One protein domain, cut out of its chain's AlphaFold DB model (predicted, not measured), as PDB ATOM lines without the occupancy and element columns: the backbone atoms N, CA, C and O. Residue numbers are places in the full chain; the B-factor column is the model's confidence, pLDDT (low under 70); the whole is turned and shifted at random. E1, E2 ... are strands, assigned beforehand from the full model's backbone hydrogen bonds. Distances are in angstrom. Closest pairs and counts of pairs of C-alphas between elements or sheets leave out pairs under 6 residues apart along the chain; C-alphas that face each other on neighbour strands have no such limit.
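Overview. This is residues 4 to 152 of the 165 residues of an uncharacterized protein of bacterium (UniProt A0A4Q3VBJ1). Three sheets of strands make a stack, face to face in turn: the strongly twisted sheet E10 E7 E13 E14 is the middle layer, with E9 E8 E11 E12 over one face and the smaller E2 E5 E6 over the other. A fourth, small sheet, E1 E3 E4, lies loosely beyond E2 E5 E6, and the domain has two lobes, E1 to E6 and the sandwich E7 to E14. The printed part has 149 residues, no named helix and fourteen named strands, E1 to E14 in order along the chain; the class is all strand. Sheets E10 E7 E13 E14 and E1 E3 E4 are mixed, the other two antiparallel. The whole is compact, with a radius of gyration of the C-alphas of 14.8 A and spans of 40 by 40 by 23 A.

Along the chain. Begin at C-alpha 73, (-4.429, -43.076, 33.343), where E7, residues 73 to 80, starts its 22.2 A. Beside it look for E10, residues 101 to 108, 23.0 A, and E13, residues 131 to 139, 25.2 A; E14, residues 142 to 151, runs 28.4 A to C-alpha 151 at (-15.436, -36.463, 34.340). The next sheet holds E8, residues 86 to 90, E9, 93 to 97, E11, 110 to 116, and E12, 120 to 126. Then find E2, residues 19 to 21, E5, 48 to 55, and E6, 58 to 66, 25.6 A. Last come E1, residues 4 to 6, from C-alpha 4 at (-22.955, -21.253, 29.423), E3, 26 to 33, and E4, 36 to 43.

Arrangement. In the largest sheet, E7 and E13 are parallel at 21 degrees, with N 77 and O 132 at 2.8 A, within hydrogen-bond range. E10 and E7 are antiparallel, N 76 and O 105 at 2.8 A. E13 and E14 form a hairpin, N 135 and O 146 at 3.0 A. Its strands stand at 16 degrees to those of E9 E8 E11 E12; look at Ala 120 of E12 and Ser 144 of E14, whose C-alphas, the closest of the two strands, are 5.4 A apart. On the other face, the closest C-alphas of E6 and E10, Gly 65 and Ser 104, are 5.5 A apart. E5 and E6 are a hairpin, N 51 and O 62 at 2.9 A. E3 and E5 are near each other, while E1 and E5 are apart.

Size, cuts and confidence. The C-alphas of Lys 36 and Ser 92, the two farthest apart, are 42.8 A from each other. The printed part has no cut. The link E1 to E2, 12 residues, is long. Mean pLDDT of the printed part is 76.2, and 57 residues are under 70, among them residues 4 to 14 and 53 to 70.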
ATOM      1  N   VAL A   4     -22.155 -21.471  28.214       59.91
ATOM      2  CA  VAL A   4     -22.955 -21.253  29.423       59.91
ATOM      3  C   VAL A   4     -23.239 -22.611  30.050       59.91
ATOM      4  O   VAL A   4     -23.875 -23.457  29.430       59.91
ATOM      5  N   HIS A   5     -22.764 -22.812  31.274       61.97
ATOM      6  CA  HIS A   5     -23.014 -24.012  32.062       61.97
ATOM      7  C   HIS A   5     -23.925 -23.652  33.233       61.97
ATOM      8  O   HIS A   5     -23.533 -22.925  34.143       61.97
ATOM      9  N   GLU A   6     -25.153 -24.160  33.244       57.97
ATOM     10  CA  GLU A   6     -25.991 -24.055  34.435       57.97
ATOM     11  C   GLU A   6     -25.625 -25.152  35.431       57.97
ATOM     12  O   GLU A   6     -25.637 -26.337  35.100       57.97
ATOM     13  N   VAL A   7     -25.329 -24.757  36.669       59.78
ATOM     14  CA  VAL A   7     -25.057 -25.698  37.753       59.78
ATOM     15  C   VAL A   7     -26.140 -25.575  38.803       59.78
ATOM     16  O   VAL A   7     -26.329 -24.529  39.420       59.78
ATOM     17  N   LYS A   8     -26.854 -26.671  39.037       56.31
ATOM     18  CA  LYS A   8     -27.875 -26.741  40.080       56.31
ATOM     19  C   LYS A   8     -27.336 -27.544  41.257       56.31
ATOM     20  O   LYS A   8     -26.753 -28.603  41.070       56.31
ATOM     21  N   GLY A   9     -27.563 -27.031  42.463       53.38
ATOM     22  CA  GLY A   9     -27.464 -27.802  43.702       53.38
ATOM     23  C   GLY A   9     -26.089 -27.993  44.346       53.38
ATOM     24  O   GLY A   9     -26.000 -28.891  45.167       53.38
ATOM     25  N   LEU A  10     -25.052 -27.192  44.051       60.16
ATOM     26  CA  LEU A  10     -23.772 -27.360  44.759       60.16
ATOM     27  C   LEU A  10     -23.819 -26.855  46.207       60.16
ATOM     28  O   LEU A  10     -24.043 -25.669  46.466       60.16
ATOM     29  N   GLY A  11     -23.571 -27.768  47.139       58.50
ATOM     30  CA  GLY A  11     -23.355 -27.505  48.555       58.50
ATOM     31  C   GLY A  11     -21.971 -26.913  48.866       58.50
ATOM     32  O   GLY A  11     -21.098 -26.798  48.000       58.50
ATOM     33  N   PRO A  12     -21.735 -26.497  50.124       59.47
ATOM     34  CA  PRO A  12     -20.412 -26.070  50.562       59.47
ATOM     35  C   PRO A  12     -19.420 -27.236  50.477       59.47
ATOM     36  O   PRO A  12     -19.695 -28.318  50.988       59.47
ATOM     37  N   PHE A  13     -18.241 -26.967  49.912       64.19
ATOM     38  CA  PHE A  13     -17.178 -27.943  49.650       64.19
ATOM     39  C   PHE A  13     -17.520 -28.976  48.570       64.19
ATOM     40  O   PHE A  13     -16.973 -30.073  48.580       64.19
ATOM     41  N   GLU A  14     -18.392 -28.631  47.627       68.62
ATOM     42  CA  GLU A  14     -18.641 -29.448  46.440       68.62
ATOM     43  C   GLU A  14     -17.959 -28.860  45.197       68.62
ATOM     44  O   GLU A  14     -17.668 -27.659  45.116       68.62
ATOM     45  N   MET A  15     -17.691 -29.733  44.225       71.44
ATOM     46  CA  MET A  15     -17.045 -29.393  42.958       71.44
ATOM     47  C   MET A  15     -18.029 -29.553  41.798       71.44
ATOM     48  O   MET A  15     -18.868 -30.455  41.803       71.44
ATOM     49  N   THR A  16     -17.912 -28.706  40.777       68.81
ATOM     50  CA  THR A  16     -18.599 -28.929  39.498       68.81
ATOM     51  C   THR A  16     -17.974 -30.109  38.753       68.81
ATOM     52  O   THR A  16     -16.838 -30.478  39.033       68.81
ATOM     53  N   PRO A  17     -18.645 -30.660  37.732       69.38
ATOM     54  CA  PRO A  17     -17.961 -31.451  36.716       69.38
ATOM     55  C   PRO A  17     -16.825 -30.659  36.041       69.38
ATOM     56  O   PRO A  17     -16.837 -29.424  36.035       69.38
ATOM     57  N   ALA A  18     -15.880 -31.379  35.437       70.69
ATOM     58  CA  ALA A  18     -14.815 -30.825  34.613       70.69
ATOM     59  C   ALA A  18     -15.387 -30.424  33.251       70.69
ATOM     60  O   ALA A  18     -15.827 -31.273  32.468       70.69
ATOM     61  N   TRP A  19     -15.371 -29.129  32.948       67.94
ATOM     62  CA  TRP A  19     -15.870 -28.618  31.677       67.94
ATOM     63  C   TRP A  19     -14.749 -28.428  30.666       67.94
ATOM     64  O   TRP A  19     -13.733 -27.810  30.997       67.94
ATOM     65  N   PRO A  20     -14.921 -28.920  29.428       65.88
ATOM     66  CA  PRO A  20     -13.998 -28.601  28.357       65.88
ATOM     67  C   PRO A  20     -14.118 -27.115  28.015       65.88
ATOM     68  O   PRO A  20     -15.220 -26.609  27.793       65.88
ATOM     69  N   VAL A  21     -12.990 -26.411  27.951       63.50
ATOM     70  CA  VAL A  21     -12.969 -25.000  27.559       63.50
ATOM     71  C   VAL A  21     -12.031 -24.769  26.385       63.50
ATOM     72  O   VAL A  21     -10.850 -25.104  26.411       63.50
ATOM     73  N   ALA A  22     -12.580 -24.159  25.334       60.28
ATOM     74  CA  ALA A  22     -11.783 -23.646  24.229       60.28
ATOM     75  C   ALA A  22     -11.159 -22.301  24.626       60.28
ATOM     76  O   ALA A  22     -11.808 -21.460  25.255       60.28
ATOM     77  N   GLY A  23      -9.899 -22.086  24.252       59.94
ATOM     78  CA  GLY A  23      -9.180 -20.865  24.617       59.94
ATOM     79  C   GLY A  23      -9.809 -19.625  24.017       59.94
ATOM     80  O   GLY A  23     -10.404 -19.666  22.941       59.94
ATOM     81  N   GLY A  24      -9.711 -18.517  24.749       57.84
ATOM     82  CA  GLY A  24     -10.293 -17.243  24.327       57.84
ATOM     83  C   GLY A  24     -11.819 -17.183  24.445       57.84
ATOM     84  O   GLY A  24     -12.405 -16.138  24.155       57.84
ATOM     85  N   LYS A  25     -12.481 -18.256  24.905       63.69
ATOM     86  CA  LYS A  25     -13.896 -18.215  25.285       63.69
ATOM     87  C   LYS A  25     -14.053 -17.773  26.746       63.69
ATOM     88  O   LYS A  25     -13.134 -17.825  27.561       63.69
ATOM     89  N   LYS A  26     -15.249 -17.279  27.053       65.00
ATOM     90  CA  LYS A  26     -15.704 -17.014  28.420       65.00
ATOM     91  C   LYS A  26     -16.585 -18.175  28.842       65.00
ATOM     92  O   LYS A  26     -17.445 -18.585  28.054       65.00
ATOM     93  N   LEU A  27     -16.390 -18.660  30.061       66.50
ATOM     94  CA  LEU A  27     -17.310 -19.603  30.674       66.50
ATOM     95  C   LEU A  27     -18.203 -18.851  31.656       66.50
ATOM     96  O   LEU A  27     -17.714 -18.055  32.463       66.50
ATOM     97  N   LYS A  28     -19.512 -19.078  31.545       69.31
ATOM     98  CA  LYS A  28     -20.509 -18.557  32.482       69.31
ATOM     99  C   LYS A  28     -21.098 -19.703  33.286       69.31
ATOM    100  O   LYS A  28     -21.541 -20.681  32.690       69.31
ATOM    101  N   ALA A  29     -21.130 -19.556  34.604       69.12
ATOM    102  CA  ALA A  29     -21.759 -20.506  35.510       69.12
ATOM    103  C   ALA A  29     -22.705 -19.798  36.479       69.12
ATOM    104  O   ALA A  29     -22.367 -18.745  37.009       69.12
ATOM    105  N   THR A  30     -23.868 -20.385  36.746       70.12
ATOM    106  CA  THR A  30     -24.758 -19.933  37.827       70.12
ATOM    107  C   THR A  30     -24.689 -20.948  38.951       70.12
ATOM    108  O   THR A  30     -24.952 -22.122  38.710       70.12
ATOM    109  N   LEU A  31     -24.323 -20.509  40.156       67.94
ATOM    110  CA  LEU A  31     -24.108 -21.380  41.314       67.94
ATOM    111  C   LEU A  31     -25.025 -20.981  42.483       67.94
ATOM    112  O   LEU A  31     -25.123 -19.791  42.787       67.94
ATOM    113  N   PRO A  32     -25.703 -21.931  43.156       64.88
ATOM    114  CA  PRO A  32     -26.573 -21.630  44.289       64.88
ATOM    115  C   PRO A  32     -25.756 -21.426  45.570       64.88
ATOM    116  O   PRO A  32     -25.501 -22.355  46.330       64.88
ATOM    117  N   ILE A  33     -25.367 -20.187  45.860       66.06
ATOM    118  CA  ILE A  33     -24.640 -19.861  47.091       66.06
ATOM    119  C   ILE A  33     -25.652 -19.468  48.154       66.06
ATOM    120  O   ILE A  33     -26.372 -18.481  47.998       66.06
ATOM    121  N   LYS A  34     -25.714 -20.233  49.252       66.81
ATOM    122  CA  LYS A  34     -26.683 -20.001  50.341       66.81
ATOM    123  C   LYS A  34     -28.130 -19.894  49.816       66.81
ATOM    124  O   LYS A  34     -28.895 -19.044  50.260       66.81
ATOM    125  N   GLY A  35     -28.475 -20.714  48.819       66.12
ATOM    126  CA  GLY A  35     -29.803 -20.731  48.197       66.12
ATOM    127  C   GLY A  35     -30.070 -19.625  47.166       66.12
ATOM    128  O   GLY A  35     -31.160 -19.599  46.603       66.12
ATOM    129  N   LYS A  36     -29.108 -18.735  46.873       68.75
ATOM    130  CA  LYS A  36     -29.249 -17.702  45.834       68.75
ATOM    131  C   LYS A  36     -28.469 -18.064  44.565       68.75
ATOM    132  O   LYS A  36     -27.260 -18.293  44.659       68.75
ATOM    133  N   PRO A  37     -29.106 -18.065  43.379       72.75
ATOM    134  CA  PRO A  37     -28.397 -18.214  42.112       72.75
ATOM    135  C   PRO A  37     -27.437 -17.038  41.920       72.75
ATOM    136  O   PRO A  37     -27.864 -15.890  41.824       72.75
ATOM    137  N   THR A  38     -26.137 -17.316  41.899       70.12
ATOM    138  CA  THR A  38     -25.089 -16.304  41.738       70.12
ATOM    139  C   THR A  38     -24.351 -16.553  40.423       70.12
ATOM    140  O   THR A  38     -23.799 -17.645  40.258       70.12
ATOM    141  N   PRO A  39     -24.346 -15.598  39.476       73.06
ATOM    142  CA  PRO A  39     -23.632 -15.747  38.216       73.06
ATOM    143  C   PRO A  39     -22.126 -15.519  38.391       73.06
ATOM    144  O   PRO A  39     -21.695 -14.613  39.103       73.06
ATOM    145  N   TYR A  40     -21.334 -16.313  37.681       70.69
ATOM    146  CA  TYR A  40     -19.882 -16.238  37.594       70.69
ATOM    147  C   TYR A  40     -19.465 -16.233  36.134       70.69
ATOM    148  O   TYR A  40     -19.959 -17.029  35.338       70.69
ATOM    149  N   GLU A  41     -18.534 -15.349  35.798       72.12
ATOM    150  CA  GLU A  41     -17.888 -15.303  34.492       72.12
ATOM    151  C   GLU A  41     -16.378 -15.367  34.692       72.12
ATOM    152  O   GLU A  41     -15.824 -14.632  35.510       72.12
ATOM    153  N   PHE A  42     -15.709 -16.229  33.937       71.19
ATOM    154  CA  PHE A  42     -14.257 -16.330  33.974       71.19
ATOM    155  C   PHE A  42     -13.673 -16.573  32.588       71.19
ATOM    156  O   PHE A  42     -14.308 -17.138  31.690       71.19
ATOM    157  N   LYS A  43     -12.440 -16.087  32.418       63.31
ATOM    158  CA  LYS A  43     -11.636 -16.307  31.218       63.31
ATOM    159  C   LYS A  43     -10.971 -17.671  31.309       63.31
ATOM    160  O   LYS A  43     -10.471 -18.052  32.366       63.31
ATOM    161  N   THR A  44     -10.961 -18.386  30.196       61.88
ATOM    162  CA  THR A  44     -10.377 -19.720  30.113       61.88
ATOM    163  C   THR A  44      -9.182 -19.697  29.172       61.88
ATOM    164  O   THR A  44      -9.251 -19.143  28.071       61.88
ATOM    165  N   GLU A  45      -8.084 -20.306  29.602       58.41
ATOM    166  CA  GLU A  45      -6.959 -20.615  28.721       58.41
ATOM    167  C   GLU A  45      -7.304 -21.847  27.874       58.41
ATOM    168  O   GLU A  45      -8.049 -22.721  28.319       58.41
ATOM    169  N   SER A  46      -6.811 -21.902  26.636       54.22
ATOM    170  CA  SER A  46      -7.042 -23.039  25.734       54.22
ATOM    171  C   SER A  46      -6.542 -24.353  26.313       54.22
ATOM    172  O   SER A  46      -5.523 -24.385  26.995       54.22
ATOM    173  N   SER A  47      -7.226 -25.436  25.929       53.78
ATOM    174  CA  SER A  47      -6.737 -26.821  26.022       53.78
ATOM    175  C   SER A  47      -6.788 -27.463  27.406       53.78
ATOM    176  O   SER A  47      -6.236 -28.547  27.597       53.78
ATOM    177  N   LYS A  48      -7.484 -26.843  28.359       64.75
ATOM    178  CA  LYS A  48      -7.600 -27.347  29.732       64.75
ATOM    179  C   LYS A  48      -9.053 -27.670  30.056       64.75
ATOM    180  O   LYS A  48      -9.967 -27.122  29.438       64.75
ATOM    181  N   PHE A  49      -9.291 -28.574  30.999       68.00
ATOM    182  CA  PHE A  49     -10.602 -28.624  31.636       68.00
ATOM    183  C   PHE A  49     -10.646 -27.576  32.752       68.00
ATOM    184  O   PHE A  49      -9.618 -27.206  33.321       68.00
ATOM    185  N   VAL A  50     -11.834 -27.075  33.074       69.44
ATOM    186  CA  VAL A  50     -12.027 -26.187  34.224       69.44
ATOM    187  C   VAL A  50     -13.044 -26.790  35.166       69.44
ATOM    188  O   VAL A  50     -14.101 -27.258  34.744       69.44
ATOM    189  N   THR A  51     -12.718 -26.719  36.450       70.75
ATOM    190  CA  THR A  51     -13.586 -27.131  37.540       70.75
ATOM    191  C   THR A  51     -13.741 -25.976  38.522       70.75
ATOM    192  O   THR A  51     -12.778 -25.283  38.858       70.75
ATOM    193  N   LEU A  52     -14.963 -25.748  38.992       71.12
ATOM    194  CA  LEU A  52     -15.246 -24.787  40.050       71.12
ATOM    195  C   LEU A  52     -15.461 -25.512  41.365       71.12
ATOM    196  O   LEU A  52     -16.082 -26.572  41.410       71.12
ATOM    197  N   VAL A  53     -14.994 -24.897  42.443       69.75
ATOM    198  CA  VAL A  53     -15.195 -25.405  43.796       69.75
ATOM    199  C   VAL A  53     -15.891 -24.348  44.628       69.75
ATOM    200  O   VAL A  53     -15.431 -23.205  44.726       69.75
ATOM    201  N   VAL A  54     -17.007 -24.733  45.240       65.25
ATOM    202  CA  VAL A  54     -17.752 -23.872  46.159       65.25
ATOM    203  C   VAL A  54     -17.158 -24.044  47.552       65.25
ATOM    204  O   VAL A  54     -17.123 -25.149  48.088       65.25
ATOM    205  N   LYS A  55     -16.713 -22.955  48.179       64.06
ATOM    206  CA  LYS A  55     -16.239 -22.947  49.571       64.06
ATOM    207  C   LYS A  55     -17.118 -22.036  50.434       64.06
ATOM    208  O   LYS A  55     -17.790 -21.142  49.914       64.06
ATOM    209  N   PRO A  56     -17.115 -22.191  51.768       55.75
ATOM    210  CA  PRO A  56     -17.717 -21.194  52.639       55.75
ATOM    211  C   PRO A  56     -17.134 -19.807  52.342       55.75
ATOM    212  O   PRO A  56     -15.926 -19.597  52.424       55.75
ATOM    213  N   GLY A  57     -18.002 -18.868  51.961       54.50
ATOM    214  CA  GLY A  57     -17.619 -17.484  51.675       54.50
ATOM    215  C   GLY A  57     -17.192 -17.178  50.234       54.50
ATOM    216  O   GLY A  57     -16.899 -16.019  49.963       54.50
ATOM    217  N   GLY A  58     -17.186 -18.138  49.298       61.16
ATOM    218  CA  GLY A  58     -16.918 -17.828  47.885       61.16
ATOM    219  C   GLY A  58     -16.787 -19.039  46.959       61.16
ATOM    220  O   GLY A  58     -17.023 -20.175  47.356       61.16
ATOM    221  N   ILE A  59     -16.378 -18.786  45.716       60.84
ATOM    222  CA  ILE A  59     -16.051 -19.813  44.718       60.84
ATOM    223  C   ILE A  59     -14.606 -19.633  44.291       60.84
ATOM    224  O   ILE A  59     -14.171 -18.508  44.044       60.84
ATOM    225  N   THR A  60     -13.884 -20.744  44.200       66.25
ATOM    226  CA  THR A  60     -12.537 -20.768  43.637       66.25
ATOM    227  C   THR A  60     -12.555 -21.585  42.349       66.25
ATOM    228  O   THR A  60     -13.126 -22.676  42.297       66.25
ATOM    229  N   GLN A  61     -11.952 -21.034  41.300       65.62
ATOM    230  CA  GLN A  61     -11.750 -21.715  40.028       65.62
ATOM    231  C   GLN A  61     -10.440 -22.493  40.074       65.62
ATOM    232  O   GLN A  61      -9.418 -21.953  40.495       65.62
ATOM    233  N   PHE A  62     -10.462 -23.718  39.560       67.88
ATOM    234  CA  PHE A  62      -9.258 -24.496  39.327       67.88
ATOM    235  C   PHE A  62      -9.221 -24.993  37.893       67.88
ATOM    236  O   PHE A  62     -10.217 -25.425  37.309       67.88
ATOM    237  N   ILE A  63      -8.035 -24.888  37.320       61.75
ATOM    238  CA  ILE A  63      -7.729 -25.454  36.022       61.75
ATOM    239  C   ILE A  63      -7.365 -26.918  36.268       61.75
ATOM    240  O   ILE A  63      -6.448 -27.203  37.040       61.75
ATOM    241  N   SER A  64      -8.117 -27.815  35.643       62.34
ATOM    242  CA  SER A  64      -7.963 -29.261  35.744       62.34
ATOM    243  C   SER A  64      -7.362 -29.808  34.456       62.34
ATOM    244  O   SER A  64      -8.030 -29.735  33.429       62.34
ATOM    245  N   GLY A  65      -6.145 -30.352  34.505       57.84
ATOM    246  CA  GLY A  65      -5.565 -31.241  33.488       57.84
ATOM    247  C   GLY A  65      -5.410 -30.720  32.049       57.84
ATOM    248  O   GLY A  65      -6.310 -30.134  31.447       57.84
ATOM    249  N   GLU A  66      -4.277 -31.040  31.430       54.62
ATOM    250  CA  GLU A  66      -4.102 -30.938  29.979       54.62
ATOM    251  C   GLU A  66      -4.498 -32.285  29.364       54.62
ATOM    252  O   GLU A  66      -3.798 -33.263  29.554       54.62
ATOM    253  N   SER A  67      -5.649 -32.342  28.683       53.59
ATOM    254  CA  SER A  67      -6.113 -33.441  27.813       53.59
ATOM    255  C   SER A  67      -5.960 -34.901  28.308       53.59
ATOM    256  O   SER A  67      -4.875 -35.465  28.385       53.59
ATOM    257  N   LEU A  68      -7.084 -35.608  28.460       60.53
ATOM    258  CA  LEU A  68      -7.097 -37.070  28.625       60.53
ATOM    259  C   LEU A  68      -6.653 -37.755  27.322       60.53
ATOM    260  O   LEU A  68      -7.471 -37.961  26.426       60.53
ATOM    261  N   THR A  69      -5.361 -38.059  27.194       57.12
ATOM    262  CA  THR A  69      -4.789 -38.669  25.977       57.12
ATOM    263  C   THR A  69      -4.509 -40.161  26.114       57.12
ATOM    264  O   THR A  69      -4.400 -40.844  25.097       57.12
ATOM    265  N   LYS A  70      -4.424 -40.687  27.342       68.56
ATOM    266  CA  LYS A  70      -4.056 -42.082  27.602       68.56
ATOM    267  C   LYS A  70      -5.218 -42.871  28.229       68.56
ATOM    268  O   LYS A  70      -5.849 -42.386  29.171       68.56
ATOM    269  N   PRO A  71      -5.519 -44.082  27.726       72.50
ATOM    270  CA  PRO A  71      -6.653 -44.890  28.172       72.50
ATOM    271  C   PRO A  71      -6.418 -45.622  29.499       72.50
ATOM    272  O   PRO A  71      -7.346 -46.237  30.005       72.50
ATOM    273  N   ASP A  72      -5.211 -45.588  30.056       82.81
ATOM    274  CA  ASP A  72      -4.793 -46.309  31.264       82.81
ATOM    275  C   ASP A  72      -4.523 -45.388  32.465       82.81
ATOM    276  O   ASP A  72      -4.285 -45.873  33.576       82.81
ATOM    277  N   VAL A  73      -4.627 -44.069  32.280       84.00
ATOM    278  CA  VAL A  73      -4.429 -43.076  33.343       84.00
ATOM    279  C   VAL A  73      -5.682 -42.245  33.587       84.00
ATOM    280  O   VAL A  73      -6.448 -41.941  32.669       84.00
ATOM    281  N   ALA A  74      -5.857 -41.839  34.836       85.38
ATOM    282  CA  ALA A  74      -6.781 -40.796  35.242       85.38
ATOM    283  C   ALA A  74      -6.004 -39.517  35.551       85.38
ATOM    284  O   ALA A  74      -4.881 -39.575  36.045       85.38
ATOM    285  N   VAL A  75      -6.609 -38.356  35.332       85.56
ATOM    286  CA  VAL A  75      -6.074 -37.089  35.843       85.56
ATOM    287  C   VAL A  75      -6.707 -36.805  37.197       85.56
ATOM    288  O   VAL A  75      -7.930 -36.836  37.334       85.56
ATOM    289  N   VAL A  76      -5.885 -36.501  38.198       86.19
ATOM    290  CA  VAL A  76      -6.351 -36.080  39.521       86.19
ATOM    291  C   VAL A  76      -5.850 -34.682  39.840       86.19
ATOM    292  O   VAL A  76      -4.645 -34.424  39.854       86.19
ATOM    293  N   ASP A  77      -6.790 -33.793  40.139       86.50
ATOM    294  CA  ASP A  77      -6.518 -32.438  40.589       86.50
ATOM    295  C   ASP A  77      -6.437 -32.393  42.107       86.50
ATOM    296  O   ASP A  77      -7.434 -32.542  42.816       86.50
ATOM    297  N   PHE A  78      -5.239 -32.142  42.614       88.50
ATOM    298  CA  PHE A  78      -4.993 -31.882  44.021       88.50
ATOM    299  C   PHE A  78      -5.254 -30.406  44.303       88.50
ATOM    300  O   PHE A  78      -4.483 -29.542  43.882       88.50
ATOM    301  N   VAL A  79      -6.344 -30.110  45.005       87.31
ATOM    302  CA  VAL A  79      -6.843 -28.748  45.229       87.31
ATOM    303  C   VAL A  79      -6.695 -28.364  46.697       87.31
ATOM    304  O   VAL A  79      -7.270 -29.001  47.577       87.31
ATOM    305  N   ASN A  80      -5.964 -27.294  46.988       88.81
ATOM    306  CA  ASN A  80      -5.792 -26.803  48.349       88.81
ATOM    307  C   ASN A  80      -6.701 -25.595  48.615       88.81
ATOM    308  O   ASN A  80      -6.369 -24.464  48.270       88.81
ATOM    309  N   LEU A  81      -7.834 -25.819  49.283       86.19
ATOM    310  CA  LEU A  81      -8.752 -24.758  49.715       86.19
ATOM    311  C   LEU A  81      -8.403 -24.193  51.096       86.19
ATOM    312  O   LEU A  81      -9.156 -23.368  51.619       86.19
ATOM    313  N   THR A  82      -7.301 -24.625  51.706       86.75
ATOM    314  CA  THR A  82      -6.863 -24.132  53.016       86.75
ATOM    315  C   THR A  82      -6.100 -22.808  52.884       86.75
ATOM    316  O   THR A  82      -5.816 -22.335  51.778       86.75
ATOM    317  N   ALA A  83      -5.789 -22.180  54.020       87.31
ATOM    318  CA  ALA A  83      -5.022 -20.935  54.067       87.31
ATOM    319  C   ALA A  83      -3.497 -21.157  54.082       87.31
ATOM    320  O   ALA A  83      -2.740 -20.188  54.067       87.31
ATOM    321  N   LYS A  84      -3.032 -22.412  54.136       89.25
ATOM    322  CA  LYS A  84      -1.612 -22.766  54.276       89.25
ATOM    323  C   LYS A  84      -1.172 -23.730  53.173       89.25
ATOM    324  O   LYS A  84      -2.001 -24.483  52.665       89.25
ATOM    325  N   PRO A  85       0.116 -23.737  52.787       91.12
ATOM    326  CA  PRO A  85       0.626 -24.737  51.862       91.12
ATOM    327  C   PRO A  85       0.368 -26.142  52.407       91.12
ATOM    328  O   PRO A  85       0.554 -26.403  53.599       91.12
ATOM    329  N   LEU A  86      -0.052 -27.053  51.533       91.81
ATOM    330  CA  LEU A  86      -0.397 -28.417  51.911       91.81
ATOM    331  C   LEU A  86       0.328 -29.412  51.013       91.81
ATOM    332  O   LEU A  86       0.503 -29.191  49.817       91.81
ATOM    333  N   SER A  87       0.755 -30.524  51.603       93.88
ATOM    334  CA  SER A  87       1.297 -31.652  50.851       93.88
ATOM    335  C   SER A  87       0.246 -32.744  50.741       93.88
ATOM    336  O   SER A  87      -0.200 -33.270  51.764       93.88
ATOM    337  N   PHE A  88      -0.111 -33.091  49.512       93.31
ATOM    338  CA  PHE A  88      -0.854 -34.300  49.201       93.31
ATOM    339  C   PHE A  88       0.131 -35.446  48.997       93.31
ATOM    340  O   PHE A  88       1.186 -35.259  48.394       93.31
ATOM    341  N   LYS A  89      -0.192 -36.630  49.499       93.38
ATOM    342  CA  LYS A  89       0.590 -37.847  49.285       93.38
ATOM    343  C   LYS A  89      -0.281 -38.890  48.613       93.38
ATOM    344  O   LYS A  89      -1.400 -39.117  49.068       93.38
ATOM    345  N   TYR A  90       0.253 -39.538  47.591       89.69
ATOM    346  CA  TYR A  90      -0.344 -40.703  46.950       89.69
ATOM    347  C   TYR A  90       0.782 -41.691  46.635       89.69
ATOM    348  O   TYR A  90       1.821 -41.296  46.112       89.69
ATOM    349  N   GLY A  91       0.628 -42.961  47.014       87.88
ATOM    350  CA  GLY A  91       1.736 -43.922  46.937       87.88
ATOM    351  C   GLY A  91       3.016 -43.384  47.604       87.88
ATOM    352  O   GLY A  91       2.987 -42.963  48.762       87.88
ATOM    353  N   SER A  92       4.125 -43.374  46.858       87.19
ATOM    354  CA  SER A  92       5.416 -42.787  47.259       87.19
ATOM    355  C   SER A  92       5.574 -41.306  46.887       87.19
ATOM    356  O   SER A  92       6.529 -40.654  47.311       87.19
ATOM    357  N   SER A  93       4.645 -40.748  46.114       89.50
ATOM    358  CA  SER A  93       4.718 -39.390  45.588       89.50
ATOM    359  C   SER A  93       4.161 -38.365  46.575       89.50
ATOM    360  O   SER A  93       3.228 -38.622  47.339       89.50
ATOM    361  N   THR A  94       4.738 -37.163  46.550       93.12
ATOM    362  CA  THR A  94       4.280 -36.013  47.338       93.12
ATOM    363  C   THR A  94       4.091 -34.801  46.435       93.12
ATOM    364  O   THR A  94       4.989 -34.431  45.684       93.12
ATOM    365  N   VAL A  95       2.938 -34.149  46.554       91.69
ATOM    366  CA  VAL A  95       2.534 -32.984  45.767       91.69
ATOM    367  C   VAL A  95       2.322 -31.811  46.708       91.69
ATOM    368  O   VAL A  95       1.383 -31.804  47.500       91.69
ATOM    369  N   LYS A  96       3.193 -30.807  46.636       93.44
ATOM    370  CA  LYS A  96       3.010 -29.550  47.374       93.44
ATOM    371  C   LYS A  96       2.099 -28.620  46.586       93.44
ATOM    372  O   LYS A  96       2.416 -28.309  45.436       93.44
ATOM    373  N   VAL A  97       1.013 -28.173  47.203       90.44
ATOM    374  CA  VAL A  97       0.023 -27.273  46.607       90.44
ATOM    375  C   VAL A  97      -0.125 -26.044  47.500       90.44
ATOM    376  O   VAL A  97      -0.406 -26.159  48.695       90.44
ATOM    377  N   GLU A  98       0.084 -24.870  46.911       91.56
ATOM    378  CA  GLU A  98      -0.026 -23.583  47.600       91.56
ATOM    379  C   GLU A  98      -1.470 -23.289  48.041       91.56
ATOM    380  O   GLU A  98      -2.407 -23.891  47.504       91.56
ATOM    381  N   PRO A  99      -1.681 -22.394  49.025       88.25
ATOM    382  CA  PRO A  99      -3.019 -21.986  49.435       88.25
ATOM    383  C   PRO A  99      -3.852 -21.515  48.243       88.25
ATOM    384  O   PRO A  99      -3.374 -20.743  47.415       88.25
ATOM    385  N   GLN A 100      -5.116 -21.932  48.182       82.12
ATOM    386  CA  GLN A 100      -6.057 -21.547  47.121       82.12
ATOM    387  C   GLN A 100      -5.569 -21.884  45.703       82.12
ATOM    388  O   GLN A 100      -5.931 -21.203  44.746       82.12
ATOM    389  N   SER A 101      -4.763 -22.937  45.562       84.12
ATOM    390  CA  SER A 101      -4.202 -23.381  44.285       84.12
ATOM    391  C   SER A 101      -4.520 -24.853  44.006       84.12
ATOM    392  O   SER A 101      -5.037 -25.569  44.871       84.12
ATOM    393  N   SER A 102      -4.217 -25.309  42.793       84.56
ATOM    394  CA  SER A 102      -4.332 -26.708  42.387       84.56
ATOM    395  C   SER A 102      -3.098 -27.182  41.633       84.56
ATOM    396  O   SER A 102      -2.365 -26.392  41.035       84.56
ATOM    397  N   LYS A 103      -2.879 -28.496  41.648       85.62
ATOM    398  CA  LYS A 103      -1.957 -29.186  40.744       85.62
ATOM    399  C   LYS A 103      -2.603 -30.457  40.220       85.62
ATOM    400  O   LYS A 103      -3.154 -31.221  41.003       85.62
ATOM    401  N   SER A 104      -2.482 -30.691  38.922       84.19
ATOM    402  CA  SER A 104      -2.978 -31.899  38.262       84.19
ATOM    403  C   SER A 104      -1.850 -32.908  38.094       84.19
ATOM    404  O   SER A 104      -0.726 -32.520  37.771       84.19
ATOM    405  N   LEU A 105      -2.140 -34.194  38.281       86.19
ATOM    406  CA  LEU A 105      -1.227 -35.287  37.940       86.19
ATOM    407  C   LEU A 105      -1.975 -36.438  37.282       86.19
ATOM    408  O   LEU A 105      -3.126 -36.709  37.617       86.19
ATOM    409  N   GLU A 106      -1.288 -37.140  36.388       86.94
ATOM    410  CA  GLU A 106      -1.745 -38.424  35.868       86.94
ATOM    411  C   GLU A 106      -1.461 -39.522  36.902       86.94
ATOM    412  O   GLU A 106      -0.338 -39.659  37.396       86.94
ATOM    413  N   LEU A 107      -2.484 -40.302  37.229       88.00
ATOM    414  CA  LEU A 107      -2.410 -41.474  38.087       88.00
ATOM    415  C   LEU A 107      -2.763 -42.719  37.272       88.00
ATOM    416  O   LEU A 107      -3.692 -42.664  36.464       88.00
ATOM    417  N   PRO A 108      -2.067 -43.847  37.484       89.31
ATOM    418  CA  PRO A 108      -2.465 -45.105  36.876       89.31
ATOM    419  C   PRO A 108      -3.857 -45.506  37.363       89.31
ATOM    420  O   PRO A 108      -4.231 -45.243  38.509       89.31
ATOM    421  N   SER A 109      -4.612 -46.166  36.490       88.56
ATOM    422  CA  SER A 109      -5.916 -46.721  36.849       88.56
ATOM    423  C   SER A 109      -5.799 -47.701  38.018       88.56
ATOM    424  O   SER A 109      -4.866 -48.502  38.085       88.56
ATOM    425  N   GLY A 110      -6.779 -47.665  38.917       89.44
ATOM    426  CA  GLY A 110      -6.887 -48.566  40.056       89.44
ATOM    427  C   GLY A 110      -7.117 -47.859  41.396       89.44
ATOM    428  O   GLY A 110      -7.355 -46.645  41.454       89.44
ATOM    429  N   PRO A 111      -7.078 -48.628  42.498       91.94
ATOM    430  CA  PRO A 111      -7.234 -48.099  43.845       91.94
ATOM    431  C   PRO A 111      -6.109 -47.120  44.187       91.94
ATOM    432  O   PRO A 111      -4.925 -47.443  44.117       91.94
ATOM    433  N   THR A 112      -6.490 -45.920  44.602       91.44
ATOM    434  CA  THR A 112      -5.592 -44.828  44.951       91.44
ATOM    435  C   THR A 112      -5.959 -44.283  46.322       91.44
ATOM    436  O   THR A 112      -7.091 -43.873  46.577       91.44
ATOM    437  N   LYS A 113      -4.962 -44.216  47.205       93.69
ATOM    438  CA  LYS A 113      -5.079 -43.603  48.527       93.69
ATOM    439  C   LYS A 113      -4.397 -42.244  48.536       93.69
ATOM    440  O   LYS A 113      -3.187 -42.164  48.321       93.69
ATOM    441  N   ILE A 114      -5.158 -41.198  48.834       93.12
ATOM    442  CA  ILE A 114      -4.679 -39.818  48.910       93.12
ATOM    443  C   ILE A 114      -4.696 -39.375  50.369       93.12
ATOM    444  O   ILE A 114      -5.689 -39.545  51.074       93.12
ATOM    445  N   LYS A 115      -3.593 -38.789  50.829       93.50
ATOM    446  CA  LYS A 115      -3.472 -38.185  52.159       93.50
ATOM    447  C   LYS A 115      -3.146 -36.711  52.041       93.50
ATOM    448  O   LYS A 115      -2.411 -36.335  51.136       93.50
ATOM    449  N   ALA A 116      -3.613 -35.897  52.976       87.75
ATOM    450  CA  ALA A 116      -3.247 -34.491  53.048       87.75
ATOM    451  C   ALA A 116      -3.100 -34.031  54.500       87.75
ATOM    452  O   ALA A 116      -3.889 -34.385  55.378       87.75
ATOM    453  N   GLY A 117      -2.063 -33.235  54.756       78.19
ATOM    454  CA  GLY A 117      -1.727 -32.813  56.115       78.19
ATOM    455  C   GLY A 117      -1.348 -33.994  57.017       78.19
ATOM    456  O   GLY A 117      -0.722 -34.955  56.569       78.19
ATOM    457  N   SER A 118      -1.698 -33.903  58.303       74.62
ATOM    458  CA  SER A 118      -1.285 -34.875  59.324       74.62
ATOM    459  C   SER A 118      -2.155 -36.132  59.399       74.62
ATOM    460  O   SER A 118      -1.667 -37.161  59.859       74.62
ATOM    461  N   SER A 119      -3.418 -36.087  58.962       74.50
ATOM    462  CA  SER A 119      -4.339 -37.220  59.159       74.50
ATOM    463  C   SER A 119      -5.461 -37.371  58.130       74.50
ATOM    464  O   SER A 119      -6.070 -38.441  58.076       74.50
ATOM    465  N   ALA A 120      -5.741 -36.369  57.291       86.88
ATOM    466  CA  ALA A 120      -6.830 -36.484  56.326       86.88
ATOM    467  C   ALA A 120      -6.457 -37.506  55.249       86.88
ATOM    468  O   ALA A 120      -5.390 -37.413  54.640       86.88
ATOM    469  N   THR A 121      -7.328 -38.489  55.033       90.69
ATOM    470  CA  THR A 121      -7.112 -39.582  54.082       90.69
ATOM    471  C   THR A 121      -8.410 -39.887  53.351       90.69
ATOM    472  O   THR A 121      -9.470 -39.906  53.972       90.69
ATOM    473  N   VAL A 122      -8.316 -40.157  52.055       90.56
ATOM    474  CA  VAL A 122      -9.422 -40.613  51.213       90.56
ATOM    475  C   VAL A 122      -8.922 -41.702  50.272       90.56
ATOM    476  O   VAL A 122      -7.765 -41.689  49.845       90.56
ATOM    477  N   GLU A 123      -9.785 -42.661  49.975       91.94
ATOM    478  CA  GLU A 123      -9.520 -43.734  49.024       91.94
ATOM    479  C   GLU A 123     -10.513 -43.612  47.872       91.94
ATOM    480  O   GLU A 123     -11.709 -43.420  48.084       91.94
ATOM    481  N   ILE A 124      -9.995 -43.669  46.652       87.81
ATOM    482  CA  ILE A 124     -10.764 -43.618  45.409       87.81
ATOM    483  C   ILE A 124     -10.283 -44.736  44.496       87.81
ATOM    484  O   ILE A 124      -9.133 -45.157  44.579       87.81
ATOM    485  N   THR A 125     -11.145 -45.213  43.610       89.44
ATOM    486  CA  THR A 125     -10.719 -46.047  42.483       89.44
ATOM    487  C   THR A 125     -10.876 -45.203  41.238       89.44
ATOM    488  O   THR A 125     -11.986 -44.765  40.944       89.44
ATOM    489  N   VAL A 126      -9.765 -44.931  40.560       87.88
ATOM    490  CA  VAL A 126      -9.764 -44.134  39.333       87.88
ATOM    491  C   VAL A 126      -9.662 -45.054  38.128       87.88
ATOM    492  O   VAL A 126      -8.952 -46.059  38.172       87.88
ATOM    493  N   SER A 127     -10.372 -44.722  37.061       85.25
ATOM    494  CA  SER A 127     -10.318 -45.454  35.797       85.25
ATOM    495  C   SER A 127      -9.675 -44.604  34.711       85.25
ATOM    496  O   SER A 127      -9.609 -43.378  34.796       85.25
ATOM    497  N   GLY A 128      -9.201 -45.264  33.662       83.38
ATOM    498  CA  GLY A 128      -8.586 -44.596  32.533       83.38
ATOM    499  C   GLY A 128      -9.516 -43.587  31.867       83.38
ATOM    500  O   GLY A 128     -10.725 -43.803  31.765       83.38
ATOM    501  N   SER A 129      -8.946 -42.478  31.395       77.56
ATOM    502  CA  SER A 129      -9.703 -41.369  30.800       77.56
ATOM    503  C   SER A 129     -10.725 -40.713  31.750       77.56
ATOM    504  O   SER A 129     -11.710 -40.128  31.293       77.56
ATOM    505  N   GLU A 130     -10.494 -40.768  33.065       80.69
ATOM    506  CA  GLU A 130     -11.271 -40.019  34.059       80.69
ATOM    507  C   GLU A 130     -10.550 -38.759  34.532       80.69
ATOM    508  O   GLU A 130      -9.321 -38.691  34.556       80.69
ATOM    509  N   VAL A 131     -11.335 -37.769  34.964       79.75
ATOM    510  CA  VAL A 131     -10.829 -36.627  35.736       79.75
ATOM    511  C   VAL A 131     -11.463 -36.666  37.118       79.75
ATOM    512  O   VAL A 131     -12.688 -36.750  37.232       79.75
ATOM    513  N   TRP A 132     -10.645 -36.568  38.158       84.06
ATOM    514  CA  TRP A 132     -11.065 -36.527  39.556       84.06
ATOM    515  C   TRP A 132     -10.522 -35.289  40.261       84.06
ATOM    516  O   TRP A 132      -9.409 -34.847  40.001       84.06
ATOM    517  N   GLY A 133     -11.285 -34.769  41.213       84.56
ATOM    518  CA  GLY A 133     -10.843 -33.734  42.134       84.56
ATOM    519  C   GLY A 133     -10.589 -34.340  43.501       84.56
ATOM    520  O   GLY A 133     -11.453 -35.036  44.031       84.56
ATOM    521  N   ALA A 134      -9.425 -34.065  44.080       88.56
ATOM    522  CA  ALA A 134      -9.086 -34.354  45.466       88.56
ATOM    523  C   ALA A 134      -8.795 -33.029  46.173       88.56
ATOM    524  O   ALA A 134      -7.740 -32.421  45.984       88.56
ATOM    525  N   PHE A 135      -9.741 -32.557  46.979       86.25
ATOM    526  CA  PHE A 135      -9.693 -31.215  47.548       86.25
ATOM    527  C   PHE A 135      -9.569 -31.254  49.066       86.25
ATOM    528  O   PHE A 135     -10.306 -31.952  49.765       86.25
ATOM    529  N   ALA A 136      -8.625 -30.477  49.582       89.56
ATOM    530  CA  ALA A 136      -8.426 -30.283  51.006       89.56
ATOM    531  C   ALA A 136      -9.060 -28.973  51.454       89.56
ATOM    532  O   ALA A 136      -8.870 -27.938  50.816       89.56
ATOM    533  N   TYR A 137      -9.767 -29.001  52.575       86.38
ATOM    534  CA  TYR A 137     -10.398 -27.827  53.167       86.38
ATOM    535  C   TYR A 137     -10.273 -27.851  54.686       86.38
ATOM    536  O   TYR A 137     -10.111 -28.907  55.294       86.38
ATOM    537  N   GLU A 138     -10.352 -26.681  55.312       86.06
ATOM    538  CA  GLU A 138     -10.371 -26.580  56.768       86.06
ATOM    539  C   GLU A 138     -11.808 -26.572  57.288       86.06
ATOM    540  O   GLU A 138     -12.652 -25.791  56.843       86.06
ATOM    541  N   ARG A 139     -12.085 -27.434  58.267       81.19
ATOM    542  CA  ARG A 139     -13.331 -27.448  59.033       81.19
ATOM    543  C   ARG A 139     -12.983 -27.544  60.510       81.19
ATOM    544  O   ARG A 139     -12.303 -28.477  60.927       81.19
ATOM    545  N   ASN A 140     -13.434 -26.571  61.300       83.88
ATOM    546  CA  ASN A 140     -13.171 -26.500  62.744       83.88
ATOM    547  C   ASN A 140     -11.667 -26.587  63.091       83.88
ATOM    548  O   ASN A 140     -11.272 -27.323  63.992       83.88
ATOM    549  N   GLY A 141     -10.816 -25.892  62.324       83.69
ATOM    550  CA  GLY A 141      -9.360 -25.876  62.528       83.69
ATOM    551  C   GLY A 141      -8.630 -27.169  62.136       83.69
ATOM    552  O   GLY A 141      -7.434 -27.290  62.390       83.69
ATOM    553  N   LYS A 142      -9.322 -28.138  61.521       86.44
ATOM    554  CA  LYS A 142      -8.735 -29.390  61.029       86.44
ATOM    555  C   LYS A 142      -8.849 -29.482  59.514       86.44
ATOM    556  O   LYS A 142      -9.886 -29.154  58.941       86.44
ATOM    557  N   VAL A 143      -7.795 -29.987  58.880       88.94
ATOM    558  CA  VAL A 143      -7.819 -30.322  57.453       88.94
ATOM    559  C   VAL A 143      -8.693 -31.557  57.249       88.94
ATOM    560  O   VAL A 143      -8.524 -32.568  57.929       88.94
ATOM    561  N   SER A 144      -9.627 -31.459  56.315       89.00
ATOM    562  CA  SER A 144     -10.465 -32.542  55.804       89.00
ATOM    563  C   SER A 144     -10.178 -32.735  54.316       89.00
ATOM    564  O   SER A 144      -9.711 -31.809  53.651       89.00
ATOM    565  N   LEU A 145     -10.456 -33.932  53.801       87.62
ATOM    566  CA  LEU A 145     -10.358 -34.252  52.380       87.62
ATOM    567  C   LEU A 145     -11.724 -34.646  51.836       87.62
ATOM    568  O   LEU A 145     -12.450 -35.399  52.481       87.62
ATOM    569  N   GLY A 146     -12.024 -34.170  50.636       84.75
ATOM    570  CA  GLY A 146     -13.119 -34.659  49.813       84.75
ATOM    571  C   GLY A 146     -12.614 -35.079  48.440       84.75
ATOM    572  O   GLY A 146     -11.531 -34.672  48.005       84.75
ATOM    573  N   THR A 147     -13.402 -35.909  47.763       84.50
ATOM    574  CA  THR A 147     -13.160 -36.294  46.374       84.50
ATOM    575  C   THR A 147     -14.431 -36.203  45.554       84.50
ATOM    576  O   THR A 147     -15.533 -36.381  46.073       84.50
ATOM    577  N   ALA A 148     -14.279 -35.912  44.266       80.69
ATOM    578  CA  ALA A 148     -15.385 -35.889  43.322       80.69
ATOM    579  C   ALA A 148     -14.927 -36.386  41.943       80.69
ATOM    580  O   ALA A 148     -13.882 -35.937  41.461       80.69
ATOM    581  N   PRO A 149     -15.692 -37.270  41.277       75.81
ATOM    582  CA  PRO A 149     -15.482 -37.544  39.864       75.81
ATOM    583  C   PRO A 149     -15.920 -36.310  39.065       75.81
ATOM    584  O   PRO A 149     -17.090 -35.930  39.075       75.81
ATOM    585  N   LEU A 150     -14.975 -35.675  38.378       74.25
ATOM    586  CA  LEU A 150     -15.209 -34.455  37.602       74.25
ATOM    587  C   LEU A 150     -15.599 -34.793  36.163       74.25
ATOM    588  O   LEU A 150     -16.444 -34.128  35.566       74.25
ATOM    589  N   LYS A 151     -15.032 -35.869  35.614       72.38
ATOM    590  CA  LYS A 151     -15.436 -36.463  34.340       72.38
ATOM    591  C   LYS A 151     -15.401 -37.981  34.472       72.38
ATOM    592  O   LYS A 151     -14.344 -38.546  34.737       72.38
ATOM    593  N   LYS A 152     -16.559 -38.618  34.271       64.94
ATOM    594  CA  LYS A 152     -16.675 -40.081  34.189       64.94
ATOM    595  C   LYS A 152     -16.113 -40.577  32.853       64.94
ATOM    596  O   LYS A 152     -16.195 -39.853  31.857       64.94
TER     597      LYS A 152